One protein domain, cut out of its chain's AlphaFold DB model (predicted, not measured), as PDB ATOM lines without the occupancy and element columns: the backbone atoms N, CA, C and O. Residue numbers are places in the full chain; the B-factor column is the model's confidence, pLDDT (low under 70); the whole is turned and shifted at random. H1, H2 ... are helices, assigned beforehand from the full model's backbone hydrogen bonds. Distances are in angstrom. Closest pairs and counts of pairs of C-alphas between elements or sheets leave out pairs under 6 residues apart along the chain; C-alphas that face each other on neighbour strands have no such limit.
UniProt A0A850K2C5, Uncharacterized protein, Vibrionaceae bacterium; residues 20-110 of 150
ATOM      1  N   LEU A  20      52.679  33.220   7.906       58.53
ATOM      2  CA  LEU A  20      53.983  33.175   7.238       58.53
ATOM      3  C   LEU A  20      53.843  33.366   5.719       58.53
ATOM      4  O   LEU A  20      54.586  34.142   5.127       58.53
ATOM      5  N   ALA A  21      52.829  32.744   5.109       62.59
ATOM      6  CA  ALA A  21      52.522  32.925   3.690       62.59
ATOM      7  C   ALA A  21      52.046  34.357   3.374       62.59
ATOM      8  O   ALA A  21      52.414  34.916   2.337       62.59
ATOM      9  N   ALA A  22      51.274  34.970   4.278       64.12
ATOM     10  CA  ALA A  22      50.879  36.373   4.166       64.12
ATOM     11  C   ALA A  22      52.102  37.306   4.228       64.12
ATOM     12  O   ALA A  22      52.220  38.219   3.416       64.12
ATOM     13  N   THR A  23      53.058  37.028   5.121       71.50
ATOM     14  CA  THR A  23      54.296  37.815   5.250       71.50
ATOM     15  C   THR A  23      55.160  37.738   3.991       71.50
ATOM     16  O   THR A  23      55.568  38.780   3.483       71.50
ATOM     17  N   ASP A  24      55.392  36.544   3.436       72.50
ATOM     18  CA  ASP A  24      56.149  36.379   2.181       72.50
ATOM     19  C   ASP A  24      55.460  37.079   0.996       72.50
ATOM     20  O   ASP A  24      56.111  37.714   0.166       72.50
ATOM     21  N   THR A  25      54.126  37.018   0.936       73.38
ATOM     22  CA  THR A  25      53.338  37.690  -0.109       73.38
ATOM     23  C   THR A  25      53.480  39.209  -0.032       73.38
ATOM     24  O   THR A  25      53.729  39.857  -1.046       73.38
ATOM     25  N   VAL A  26      53.353  39.777   1.167       75.75
ATOM     26  CA  VAL A  26      53.420  41.224   1.402       75.75
ATOM     27  C   VAL A  26      54.839  41.751   1.183       75.75
ATOM     28  O   VAL A  26      55.030  42.719   0.453       75.75
ATOM     29  N   THR A  27      55.850  41.083   1.741       74.00
ATOM     30  CA  THR A  27      57.262  41.483   1.604       74.00
ATOM     31  C   THR A  27      57.791  41.343   0.177       74.00
ATOM     32  O   THR A  27      58.634  42.132  -0.232       74.00
ATOM     33  N   SER A  28      57.279  40.397  -0.619       73.81
ATOM     34  CA  SER A  28      57.625  40.301  -2.043       73.81
ATOM     35  C   SER A  28      56.995  41.409  -2.897       73.81
ATOM     36  O   SER A  28      57.449  41.621  -4.025       73.81
ATOM     37  N   GLN A  29      55.929  42.058  -2.420       74.81
ATOM     38  CA  GLN A  29      55.192  43.089  -3.158       74.81
ATOM     39  C   GLN A  29      55.545  44.515  -2.714       74.81
ATOM     40  O   GLN A  29      55.340  45.450  -3.485       74.81
ATOM     41  N   LEU A  30      56.084  44.689  -1.505       77.88
ATOM     42  CA  LEU A  30      56.544  45.977  -0.987       77.88
ATOM     43  C   LEU A  30      58.056  46.134  -1.186       77.88
ATOM     44  O   LEU A  30      58.833  45.238  -0.870       77.88
ATOM     45  N   GLY A  31      58.481  47.296  -1.687       69.12
ATOM     46  CA  GLY A  31      59.894  47.683  -1.712       69.12
ATOM     47  C   GLY A  31      60.417  48.136  -0.340       69.12
ATOM     48  O   GLY A  31      59.702  48.111   0.659       69.12
ATOM     49  N   GLU A  32      61.665  48.614  -0.288       71.25
ATOM     50  CA  GLU A  32      62.280  49.120   0.956       71.25
ATOM     51  C   GLU A  32      61.544  50.336   1.544       71.25
ATOM     52  O   GLU A  32      61.532  50.506   2.759       71.25
ATOM     53  N   ASN A  33      60.902  51.156   0.707       76.44
ATOM     54  CA  ASN A  33      60.121  52.320   1.126       76.44
ATOM     55  C   ASN A  33      58.827  52.407   0.298       76.44
ATOM     56  O   ASN A  33      58.790  53.132  -0.701       76.44
ATOM     57  N   PRO A  34      57.809  51.601   0.636       81.88
ATOM     58  CA  PRO A  34      56.621  51.468  -0.184       81.88
ATOM     59  C   PRO A  34      55.796  52.753  -0.189       81.88
ATOM     60  O   PRO A  34      55.504  53.370   0.835       81.88
ATOM     61  N   THR A  35      55.383  53.139  -1.383       86.25
ATOM     62  CA  THR A  35      54.438  54.220  -1.626       86.25
ATOM     63  C   THR A  35      53.020  53.807  -1.231       86.25
ATOM     64  O   THR A  35      52.675  52.625  -1.152       86.25
ATOM     65  N   ARG A  36      52.138  54.797  -1.054       85.62
ATOM     66  CA  ARG A  36      50.703  54.551  -0.838       85.62
ATOM     67  C   ARG A  36      50.087  53.674  -1.930       85.62
ATOM     68  O   ARG A  36      49.233  52.842  -1.641       85.62
ATOM     69  N   GLU A  37      50.481  53.884  -3.179       87.75
ATOM     70  CA  GLU A  37      49.943  53.145  -4.322       87.75
ATOM     71  C   GLU A  37      50.295  51.661  -4.233       87.75
ATOM     72  O   GLU A  37      49.424  50.817  -4.435       87.75
ATOM     73  N   GLU A  38      51.529  51.339  -3.841       87.44
ATOM     74  CA  GLU A  38      51.969  49.961  -3.615       87.44
ATOM     75  C   GLU A  38      51.196  49.310  -2.464       87.44
ATOM     76  O   GLU A  38      50.672  48.213  -2.637       87.44
ATOM     77  N   VAL A  39      51.009  50.011  -1.339       88.31
ATOM     78  CA  VAL A  39      50.189  49.524  -0.212       88.31
ATOM     79  C   VAL A  39      48.760  49.189  -0.658       88.31
ATOM     80  O   VAL A  39      48.238  48.116  -0.350       88.31
ATOM     81  N   VAL A  40      48.129  50.065  -1.446       90.06
ATOM     82  CA  VAL A  40      46.786  49.825  -2.002       90.06
ATOM     83  C   VAL A  40      46.776  48.619  -2.946       90.06
ATOM     84  O   VAL A  40      45.821  47.839  -2.926       90.06
ATOM     85  N   ILE A  41      47.811  48.449  -3.775       88.69
ATOM     86  CA  ILE A  41      47.939  47.298  -4.679       88.69
ATOM     87  C   ILE A  41      48.031  45.994  -3.883       88.69
ATOM     88  O   ILE A  41      47.341  45.038  -4.243       88.69
ATOM     89  N   VAL A  42      48.818  45.956  -2.803       89.75
ATOM     90  CA  VAL A  42      48.948  44.766  -1.947       89.75
ATOM     91  C   VAL A  42      47.596  44.362  -1.372       89.75
ATOM     92  O   VAL A  42      47.196  43.208  -1.513       89.75
ATOM     93  N   TYR A  43      46.837  45.300  -0.812       91.31
ATOM     94  CA  TYR A  43      45.499  44.996  -0.301       91.31
ATOM     95  C   TYR A  43      44.530  44.536  -1.400       91.31
ATOM     96  O   TYR A  43      43.846  43.528  -1.238       91.31
ATOM     97  N   LYS A  44      44.478  45.230  -2.547       88.69
ATOM     98  CA  LYS A  44      43.574  44.867  -3.656       88.69
ATOM     99  C   LYS A  44      43.896  43.514  -4.281       88.69
ATOM    100  O   LYS A  44      42.990  42.838  -4.760       88.69
ATOM    101  N   SER A  45      45.172  43.137  -4.305       88.06
ATOM    102  CA  SER A  45      45.619  41.856  -4.864       88.06
ATOM    103  C   SER A  45      45.330  40.681  -3.931       88.06
ATOM    104  O   SER A  45      45.367  39.537  -4.372       88.06
ATOM    105  N   ASN A  46      45.026  40.958  -2.660       86.94
ATOM    106  CA  ASN A  46      44.888  39.963  -1.607       86.94
ATOM    107  C   ASN A  46      43.679  40.282  -0.691       86.94
ATOM    108  O   ASN A  46      43.848  40.484   0.515       86.94
ATOM    109  N   PRO A  47      42.448  40.341  -1.239       85.75
ATOM    110  CA  PRO A  47      41.264  40.779  -0.492       85.75
ATOM    111  C   PRO A  47      40.868  39.830   0.650       85.75
ATOM    112  O   PRO A  47      40.243  40.257   1.615       85.75
ATOM    113  N   ASP A  48      41.258  38.555   0.576       87.56
ATOM    114  CA  ASP A  48      40.890  37.542   1.573       87.56
ATOM    115  C   ASP A  48      41.692  37.654   2.883       87.56
ATOM    116  O   ASP A  48      41.310  37.067   3.894       87.56
ATOM    117  N   ILE A  49      42.809  38.393   2.874       88.75
ATOM    118  CA  ILE A  49      43.770  38.470   3.988       88.75
ATOM    119  C   ILE A  49      44.078  39.916   4.408       88.75
ATOM    120  O   ILE A  49      45.150  40.204   4.937       88.75
ATOM    121  N   VAL A  50      43.138  40.846   4.200       92.56
ATOM    122  CA  VAL A  50      43.307  42.280   4.523       92.56
ATOM    123  C   VAL A  50      43.777  42.506   5.967       92.56
ATOM    124  O   VAL A  50      44.661  43.323   6.200       92.56
ATOM    125  N   LEU A  51      43.238  41.768   6.938       92.06
ATOM    126  CA  LEU A  51      43.610  41.927   8.350       92.06
ATOM    127  C   LEU A  51      45.038  41.442   8.651       92.06
ATOM    128  O   LEU A  51      45.754  42.073   9.433       92.06
ATOM    129  N   ASP A  52      45.477  40.365   7.996       91.00
ATOM    130  CA  ASP A  52      46.853  39.874   8.114       91.00
ATOM    131  C   ASP A  52      47.828  40.880   7.492       91.00
ATOM    132  O   ASP A  52      48.846  41.214   8.098       91.00
ATOM    133  N   ILE A  53      47.487  41.420   6.315       91.00
ATOM    134  CA  ILE A  53      48.274  42.459   5.637       91.00
ATOM    135  C   ILE A  53      48.397  43.692   6.524       91.00
ATOM    136  O   ILE A  53      49.508  44.171   6.727       91.00
ATOM    137  N   LEU A  54      47.292  44.174   7.097       94.06
ATOM    138  CA  LEU A  54      47.308  45.314   8.011       94.06
ATOM    139  C   LEU A  54      48.260  45.075   9.184       94.06
ATOM    140  O   LEU A  54      49.089  45.930   9.479       94.06
ATOM    141  N   THR A  55      48.182  43.902   9.812       92.19
ATOM    142  CA  THR A  55      49.062  43.538  10.933       92.19
ATOM    143  C   THR A  55      50.535  43.559  10.518       92.19
ATOM    144  O   THR A  55      51.379  44.081  11.245       92.19
ATOM    145  N   ILE A  56      50.860  43.021   9.339       89.94
ATOM    146  CA  ILE A  56      52.229  43.025   8.804       89.94
ATOM    147  C   ILE A  56      52.702  44.460   8.545       89.94
ATOM    148  O   ILE A  56      53.800  44.822   8.959       89.94
ATOM    149  N   LEU A  57      51.870  45.281   7.898       91.00
ATOM    150  CA  LEU A  57      52.199  46.665   7.553       91.00
ATOM    151  C   LEU A  57      52.403  47.541   8.791       91.00
ATOM    152  O   LEU A  57      53.347  48.320   8.827       91.00
ATOM    153  N   LEU A  58      51.562  47.396   9.818       92.19
ATOM    154  CA  LEU A  58      51.665  48.171  11.059       92.19
ATOM    155  C   LEU A  58      52.914  47.845  11.880       92.19
ATOM    156  O   LEU A  58      53.394  48.696  12.623       92.19
ATOM    157  N   ARG A  59      53.455  46.635  11.729       90.44
ATOM    158  CA  ARG A  59      54.722  46.219  12.348       90.44
ATOM    159  C   ARG A  59      55.949  46.591  11.520       90.44
ATOM    160  O   ARG A  59      57.071  46.354  11.961       90.44
ATOM    161  N   SER A  60      55.745  47.111  10.315       86.88
ATOM    162  CA  SER A  60      56.808  47.449   9.379       86.88
ATOM    163  C   SER A  60      57.265  48.890   9.611       86.88
ATOM    164  O   SER A  60      56.514  49.827   9.365       86.88
ATOM    165  N   ASP A  61      58.520  49.086  10.026       83.75
ATOM    166  CA  ASP A  61      59.073  50.424  10.328       83.75
ATOM    167  C   ASP A  61      59.116  51.373   9.115       83.75
ATOM    168  O   ASP A  61      59.223  52.591   9.245       83.75
ATOM    169  N   ASN A  62      59.077  50.807   7.915       85.06
ATOM    170  CA  ASN A  62      59.178  51.490   6.633       85.06
ATOM    171  C   ASN A  62      57.818  51.829   6.004       85.06
ATOM    172  O   ASN A  62      57.786  52.376   4.905       85.06
ATOM    173  N   VAL A  63      56.703  51.518   6.671       87.94
ATOM    174  CA  VAL A  63      55.359  51.832   6.177       87.94
ATOM    175  C   VAL A  63      54.703  52.849   7.102       87.94
ATOM    176  O   VAL A  63      54.696  52.692   8.318       87.94
ATOM    177  N   ASP A  64      54.097  53.890   6.528       90.38
ATOM    178  CA  ASP A  64      53.289  54.826   7.306       90.38
ATOM    179  C   ASP A  64      52.016  54.114   7.830       90.38
ATOM    180  O   ASP A  64      51.188  53.645   7.028       90.38
ATOM    181  N   PRO A  65      51.816  54.028   9.160       91.44
ATOM    182  CA  PRO A  65      50.648  53.374   9.736       91.44
ATOM    183  C   PRO A  65      49.340  54.073   9.348       91.44
ATOM    184  O   PRO A  65      48.327  53.403   9.148       91.44
ATOM    185  N   GLN A  66      49.343  55.398   9.162       92.19
ATOM    186  CA  GLN A  66      48.155  56.134   8.731       92.19
ATOM    187  C   GLN A  66      47.743  55.729   7.320       92.19
ATOM    188  O   GLN A  66      46.559  55.501   7.067       92.19
ATOM    189  N   VAL A  67      48.712  55.594   6.411       91.94
ATOM    190  CA  VAL A  67      48.457  55.122   5.045       91.94
ATOM    191  C   VAL A  67      47.912  53.696   5.069       91.94
ATOM    192  O   VAL A  67      46.904  53.421   4.421       91.94
ATOM    193  N   SER A  68      48.517  52.816   5.867       93.94
ATOM    194  CA  SER A  68      48.114  51.408   5.980       93.94
ATOM    195  C   SER A  68      46.681  51.239   6.471       93.94
ATOM    196  O   SER A  68      45.917  50.474   5.880       93.94
ATOM    197  N   ILE A  69      46.304  51.972   7.523       95.94
ATOM    198  CA  ILE A  69      44.962  51.925   8.114       95.94
ATOM    199  C   ILE A  69      43.942  52.550   7.163       95.94
ATOM    200  O   ILE A  69      42.880  51.975   6.929       95.94
ATOM    201  N   GLN A  70      44.265  53.705   6.573       95.38
ATOM    202  CA  GLN A  70      43.366  54.381   5.642       95.38
ATOM    203  C   GLN A  70      43.063  53.494   4.428       95.38
ATOM    204  O   GLN A  70      41.900  53.336   4.052       95.38
ATOM    205  N   SER A  71      44.093  52.881   3.835       94.38
ATOM    206  CA  SER A  71      43.930  51.962   2.708       94.38
ATOM    207  C   SER A  71      43.129  50.715   3.083       94.38
ATOM    208  O   SER A  71      42.295  50.288   2.290       94.38
ATOM    209  N   ALA A  72      43.308  50.171   4.291       94.94
ATOM    210  CA  ALA A  72      42.487  49.060   4.771       94.94
ATOM    211  C   ALA A  72      41.000  49.449   4.855       94.94
ATOM    212  O   ALA A  72      40.152  48.713   4.355       94.94
ATOM    213  N   PHE A  73      40.678  50.624   5.411       96.00
ATOM    214  CA  PHE A  73      39.298  51.124   5.480       96.00
ATOM    215  C   PHE A  73      38.674  51.378   4.103       96.00
ATOM    216  O   PHE A  73      37.490  51.118   3.913       96.00
ATOM    217  N   GLU A  74      39.451  51.889   3.142       94.56
ATOM    218  CA  GLU A  74      38.978  52.128   1.770       94.56
ATOM    219  C   GLU A  74      38.643  50.821   1.035       94.56
ATOM    220  O   GLU A  74      37.786  50.812   0.150       94.56
ATOM    221  N   ILE A  75      39.332  49.728   1.372       93.69
ATOM    222  CA  ILE A  75      39.250  48.453   0.649       93.69
ATOM    223  C   ILE A  75      38.272  47.482   1.303       93.69
ATOM    224  O   ILE A  75      37.547  46.799   0.585       93.69
ATOM    225  N   ALA A  76      38.241  47.437   2.634       94.00
ATOM    226  CA  ALA A  76      37.364  46.566   3.409       94.00
ATOM    227  C   ALA A  76      36.580  47.375   4.460       94.00
ATOM    228  O   ALA A  76      36.778  47.188   5.668       94.00
ATOM    229  N   PRO A  77      35.695  48.298   4.036       94.19
ATOM    230  CA  PRO A  77      34.892  49.116   4.947       94.19
ATOM    231  C   PRO A  77      34.017  48.274   5.890       94.19
ATOM    232  O   PRO A  77      33.756  48.671   7.023       94.19
ATOM    233  N   GLU A  78      33.597  47.085   5.463       93.38
ATOM    234  CA  GLU A  78      32.837  46.124   6.264       93.38
ATOM    235  C   GLU A  78      33.635  45.536   7.438       93.38
ATOM    236  O   GLU A  78      33.043  45.040   8.395       93.38
ATOM    237  N   LEU A  79      34.968  45.616   7.393       93.88
ATOM    238  CA  LEU A  79      35.868  45.161   8.453       93.88
ATOM    239  C   LEU A  79      36.326  46.304   9.370       93.88
ATOM    240  O   LEU A  79      37.240  46.105  10.169       93.88
ATOM    241  N   ALA A  80      35.706  47.487   9.294       93.12
ATOM    242  CA  ALA A  80      36.168  48.685   9.996       93.12
ATOM    243  C   ALA A  80      36.413  48.484  11.505       93.12
ATOM    244  O   ALA A  80      37.424  48.944  12.036       93.12
ATOM    245  N   GLU A  81      35.536  47.755  12.199       92.69
ATOM    246  CA  GLU A  81      35.707  47.463  13.629       92.69
ATOM    247  C   GLU A  81      36.965  46.624  13.908       92.69
ATOM    248  O   GLU A  81      37.725  46.925  14.829       92.69
ATOM    249  N   GLN A  82      37.227  45.614  13.074       94.06
ATOM    250  CA  GLN A  82      38.386  44.724  13.196       94.06
ATOM    251  C   GLN A  82      39.685  45.451  12.837       94.06
ATOM    252  O   GLN A  82      40.681  45.311  13.540       94.06
ATOM    253  N   ILE A  83      39.660  46.284  11.792       95.00
ATOM    254  CA  ILE A  83      40.785  47.143  11.392       95.00
ATOM    255  C   ILE A  83      41.177  48.075  12.544       95.00
ATOM    256  O   ILE A  83      42.349  48.154  12.914       95.00
ATOM    257  N   ALA A  84      40.196  48.751  13.150       93.81
ATOM    258  CA  ALA A  84      40.435  49.638  14.282       93.81
ATOM    259  C   ALA A  84      40.933  48.884  15.525       93.81
ATOM    260  O   ALA A  84      41.778  49.402  16.252       93.81
ATOM    261  N   ALA A  85      40.430  47.674  15.786       92.06
ATOM    262  CA  ALA A  85      40.905  46.837  16.886       92.06
ATOM    263  C   ALA A  85      42.380  46.446  16.709       92.06
ATOM    264  O   ALA A  85      43.176  46.708  17.607       92.06
ATOM    265  N   ILE A  86      42.755  45.929  15.534       93.44
ATOM    266  CA  ILE A  86      44.141  45.557  15.213       93.44
ATOM    267  C   ILE A  86      45.069  46.763  15.346       93.44
ATOM    268  O   ILE A  86      46.112  46.669  15.980       93.44
ATOM    269  N   ALA A  87      44.677  47.927  14.820       93.56
ATOM    270  CA  ALA A  87      45.498  49.128  14.935       93.56
ATOM    271  C   ALA A  87      45.787  49.509  16.398       93.56
ATOM    272  O   ALA A  87      46.920  49.852  16.730       93.56
ATOM    273  N   ARG A  88      44.801  49.394  17.297       91.88
ATOM    274  CA  ARG A  88      45.014  49.634  18.734       91.88
ATOM    275  C   ARG A  88      45.889  48.573  19.386       91.88
ATOM    276  O   ARG A  88      46.708  48.908  20.237       91.88
ATOM    277  N   GLU A  89      45.703  47.309  19.018       91.06
ATOM    278  CA  GLU A  89      46.517  46.198  19.522       91.06
ATOM    279  C   GLU A  89      47.992  46.361  19.136       91.06
ATOM    280  O   GLU A  89      48.870  46.104  19.958       91.06
ATOM    281  N   GLU A  90      48.258  46.892  17.942       90.56
ATOM    282  CA  GLU A  90      49.599  47.263  17.472       90.56
ATOM    283  C   GLU A  90      50.098  48.605  18.055       90.56
ATOM    284  O   GLU A  90      51.172  49.090  17.702       90.56
ATOM    285  N   GLY A  91      49.354  49.211  18.986       90.12
ATOM    286  CA  GLY A  91      49.769  50.403  19.727       90.12
ATOM    287  C   GLY A  91      49.594  51.725  18.976       90.12
ATOM    288  O   GLY A  91      50.157  52.740  19.394       90.12
ATOM    289  N   ILE A  92      48.821  51.743  17.888       92.50
ATOM    290  CA  ILE A  92      48.527  52.968  17.145       92.50
ATOM    291  C   ILE A  92      47.546  53.841  17.935       92.50
ATOM    292  O   ILE A  92      46.551  53.362  18.481       92.50
ATOM    293  N   ALA A  93      47.827  55.143  17.981       91.62
ATOM    294  CA  ALA A  93      47.011  56.118  18.695       91.62
ATOM    295  C   ALA A  93      45.599  56.256  18.092       91.62
ATOM    296  O   ALA A  93      45.433  56.308  16.869       91.62
ATOM    297  N   ASP A  94      44.587  56.385  18.956       90.25
ATOM    298  CA  ASP A  94      43.179  56.496  18.557       90.25
ATOM    299  C   ASP A  94      42.917  57.708  17.650       90.25
ATOM    300  O   ASP A  94      42.066  57.643  16.760       90.25
ATOM    301  N   GLU A  95      43.658  58.806  17.819       92.38
ATOM    302  CA  GLU A  95      43.555  59.989  16.963       92.38
ATOM    303  C   GLU A  95      43.932  59.675  15.512       92.38
ATOM    304  O   GLU A  95      43.283  60.156  14.580       92.38
ATOM    305  N   LEU A  96      44.954  58.841  15.306       93.94
ATOM    306  CA  LEU A  96      45.428  58.446  13.983       93.94
ATOM    307  C   LEU A  96      44.431  57.484  13.325       93.94
ATOM    308  O   LEU A  96      44.072  57.678  12.163       93.94
ATOM    309  N   ILE A  97      43.896  56.526  14.087       94.12
ATOM    310  CA  ILE A  97      42.844  55.603  13.626       94.12
ATOM    311  C   ILE A  97      41.582  56.384  13.231       94.12
ATOM    312  O   ILE A  97      41.025  56.176  12.154       94.12
ATOM    313  N   THR A  98      41.161  57.328  14.077       93.06
ATOM    314  CA  THR A  98      40.005  58.200  13.826       93.06
ATOM    315  C   THR A  98      40.220  59.054  12.580       93.06
ATOM    316  O   THR A  98      39.327  59.166  11.743       93.06
ATOM    317  N   THR A  99      41.416  59.628  12.420       94.25
ATOM    318  CA  THR A  99      41.769  60.427  11.240       94.25
ATOM    319  C   THR A  99      41.724  59.582   9.970       94.25
ATOM    320  O   THR A  99      41.109  59.994   8.988       94.25
ATOM    321  N   ALA A 100      42.310  58.383   9.992       94.44
ATOM    322  CA  ALA A 100      42.288  57.464   8.860       94.44
ATOM    323  C   ALA A 100      40.852  57.080   8.469       94.44
ATOM    324  O   ALA A 100      40.509  57.126   7.292       94.44
ATOM    325  N   ALA A 101      39.991  56.791   9.446       94.38
ATOM    326  CA  ALA A 101      38.590  56.469   9.196       94.38
ATOM    327  C   ALA A 101      37.826  57.621   8.532       94.38
ATOM    328  O   ALA A 101      37.174  57.411   7.510       94.38
ATOM    329  N   LEU A 102      37.969  58.847   9.050       94.50
ATOM    330  CA  LEU A 102      37.332  60.034   8.473       94.50
ATOM    331  C   LEU A 102      37.796  60.297   7.035       94.50
ATOM    332  O   LEU A 102      36.979  60.641   6.181       94.50
ATOM    333  N   LEU A 103      39.089  60.108   6.755       94.75
ATOM    334  CA  LEU A 103      39.642  60.248   5.405       94.75
ATOM    335  C   LEU A 103      39.117  59.175   4.441       94.75
ATOM    336  O   LEU A 103      38.964  59.459   3.254       94.75
ATOM    337  N   SER A 104      38.804  57.981   4.946       93.56
ATOM    338  CA  SER A 104      38.210  56.881   4.178       93.56
ATOM    339  C   SER A 104      36.678  56.935   4.105       93.56
ATOM    340  O   SER A 104      36.062  56.053   3.511       93.56
ATOM    341  N   GLY A 105      36.038  57.947   4.703       93.38
ATOM    342  CA  GLY A 105      34.577  58.068   4.752       93.38
ATOM    343  C   GLY A 105      33.887  57.098   5.720       93.38
ATOM    344  O   GLY A 105      32.668  56.942   5.657       93.38
ATOM    345  N   ILE A 106      34.646  56.462   6.615       93.69
ATOM    346  CA  ILE A 106      34.123  55.614   7.685       93.69
ATOM    347  C   ILE A 106      33.782  56.486   8.891       93.69
ATOM    348  O   ILE A 106      34.578  57.319   9.323       93.69
ATOM    349  N   ASP A 107      32.599  56.271   9.459       91.69
ATOM    350  CA  ASP A 107      32.188  56.911  10.704       91.69
ATOM    351  C   ASP A 107      32.935  56.274  11.896       91.69
ATOM    352  O   ASP A 107      32.682  55.110  12.224       91.69
ATOM    353  N   PRO A 108      33.839  57.007  12.576       87.38
ATOM    354  CA  PRO A 108      34.622  56.452  13.673       87.38
ATOM    355  C   PRO A 108      33.774  56.108  14.899       87.38
ATOM    356  O   PRO A 108      34.214  55.325  15.736       87.38
ATOM    357  N   THR A 109      32.547  56.628  15.017       88.25
ATOM    358  CA  THR A 109      31.652  56.286  16.134       88.25
ATOM    359  C   THR A 109      31.207  54.822  16.115       88.25
ATOM    360  O   THR A 109      30.808  54.303  17.155       88.25
ATOM    361  N   GLN A 110      31.338  54.134  14.973       83.81
ATOM    362  CA  GLN A 110      30.999  52.714  14.821       83.81
ATOM    363  C   GLN A 110      31.923  51.790  15.624       83.81
ATOM    364  O   GLN A 110      31.506  50.716  16.042       83.81
TER     365      GLN A 110
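What this domain is: This is residues 20 to 110 of the 150 residues of an uncharacterized protein of Vibrionaceae bacterium (UniProt A0A850K2C5). Five helices make an up-and-down bundle, each running against the one before, in two layers: H5, the longest, beside H3, and H2, H4 and H6. H1 packs across H3 at one end. The printed part has 91 residues, six named helices, H1 to H6, and no named strand: all helix, compact, radius of gyration of the C-alphas 11.9 A, spans 35 by 24 by 22 A.

How they stand to each other: H5, residues 77 to 89, and H4, residues 65 to 75, form a hairpin at a shallow tilt of 22 degrees; their closest C-alphas, Phe 73 and Ala 80, are 6.0 A apart. H1, residues 20 to 29, touches H3, residues 47 to 58, about perpendicular at 80 degrees; their closest C-alphas are Thr 23 and Ile 56, 6.6 A. O i to N i+4 pairs are within hydrogen-bond range in 6 of 8 cases in H3 and 7 of 9 in H5.

Where its parts are: H2 is residues 36 to 45. H6, residues 94 to 103, ends at C-alpha 103 (39.642, 60.248, 5.405); H1 begins at C-alpha 20 (53.983, 33.175, 7.238).

The domain as a whole: The printed part has no cut; residues 20 to 22 and 31 have pLDDT under 70.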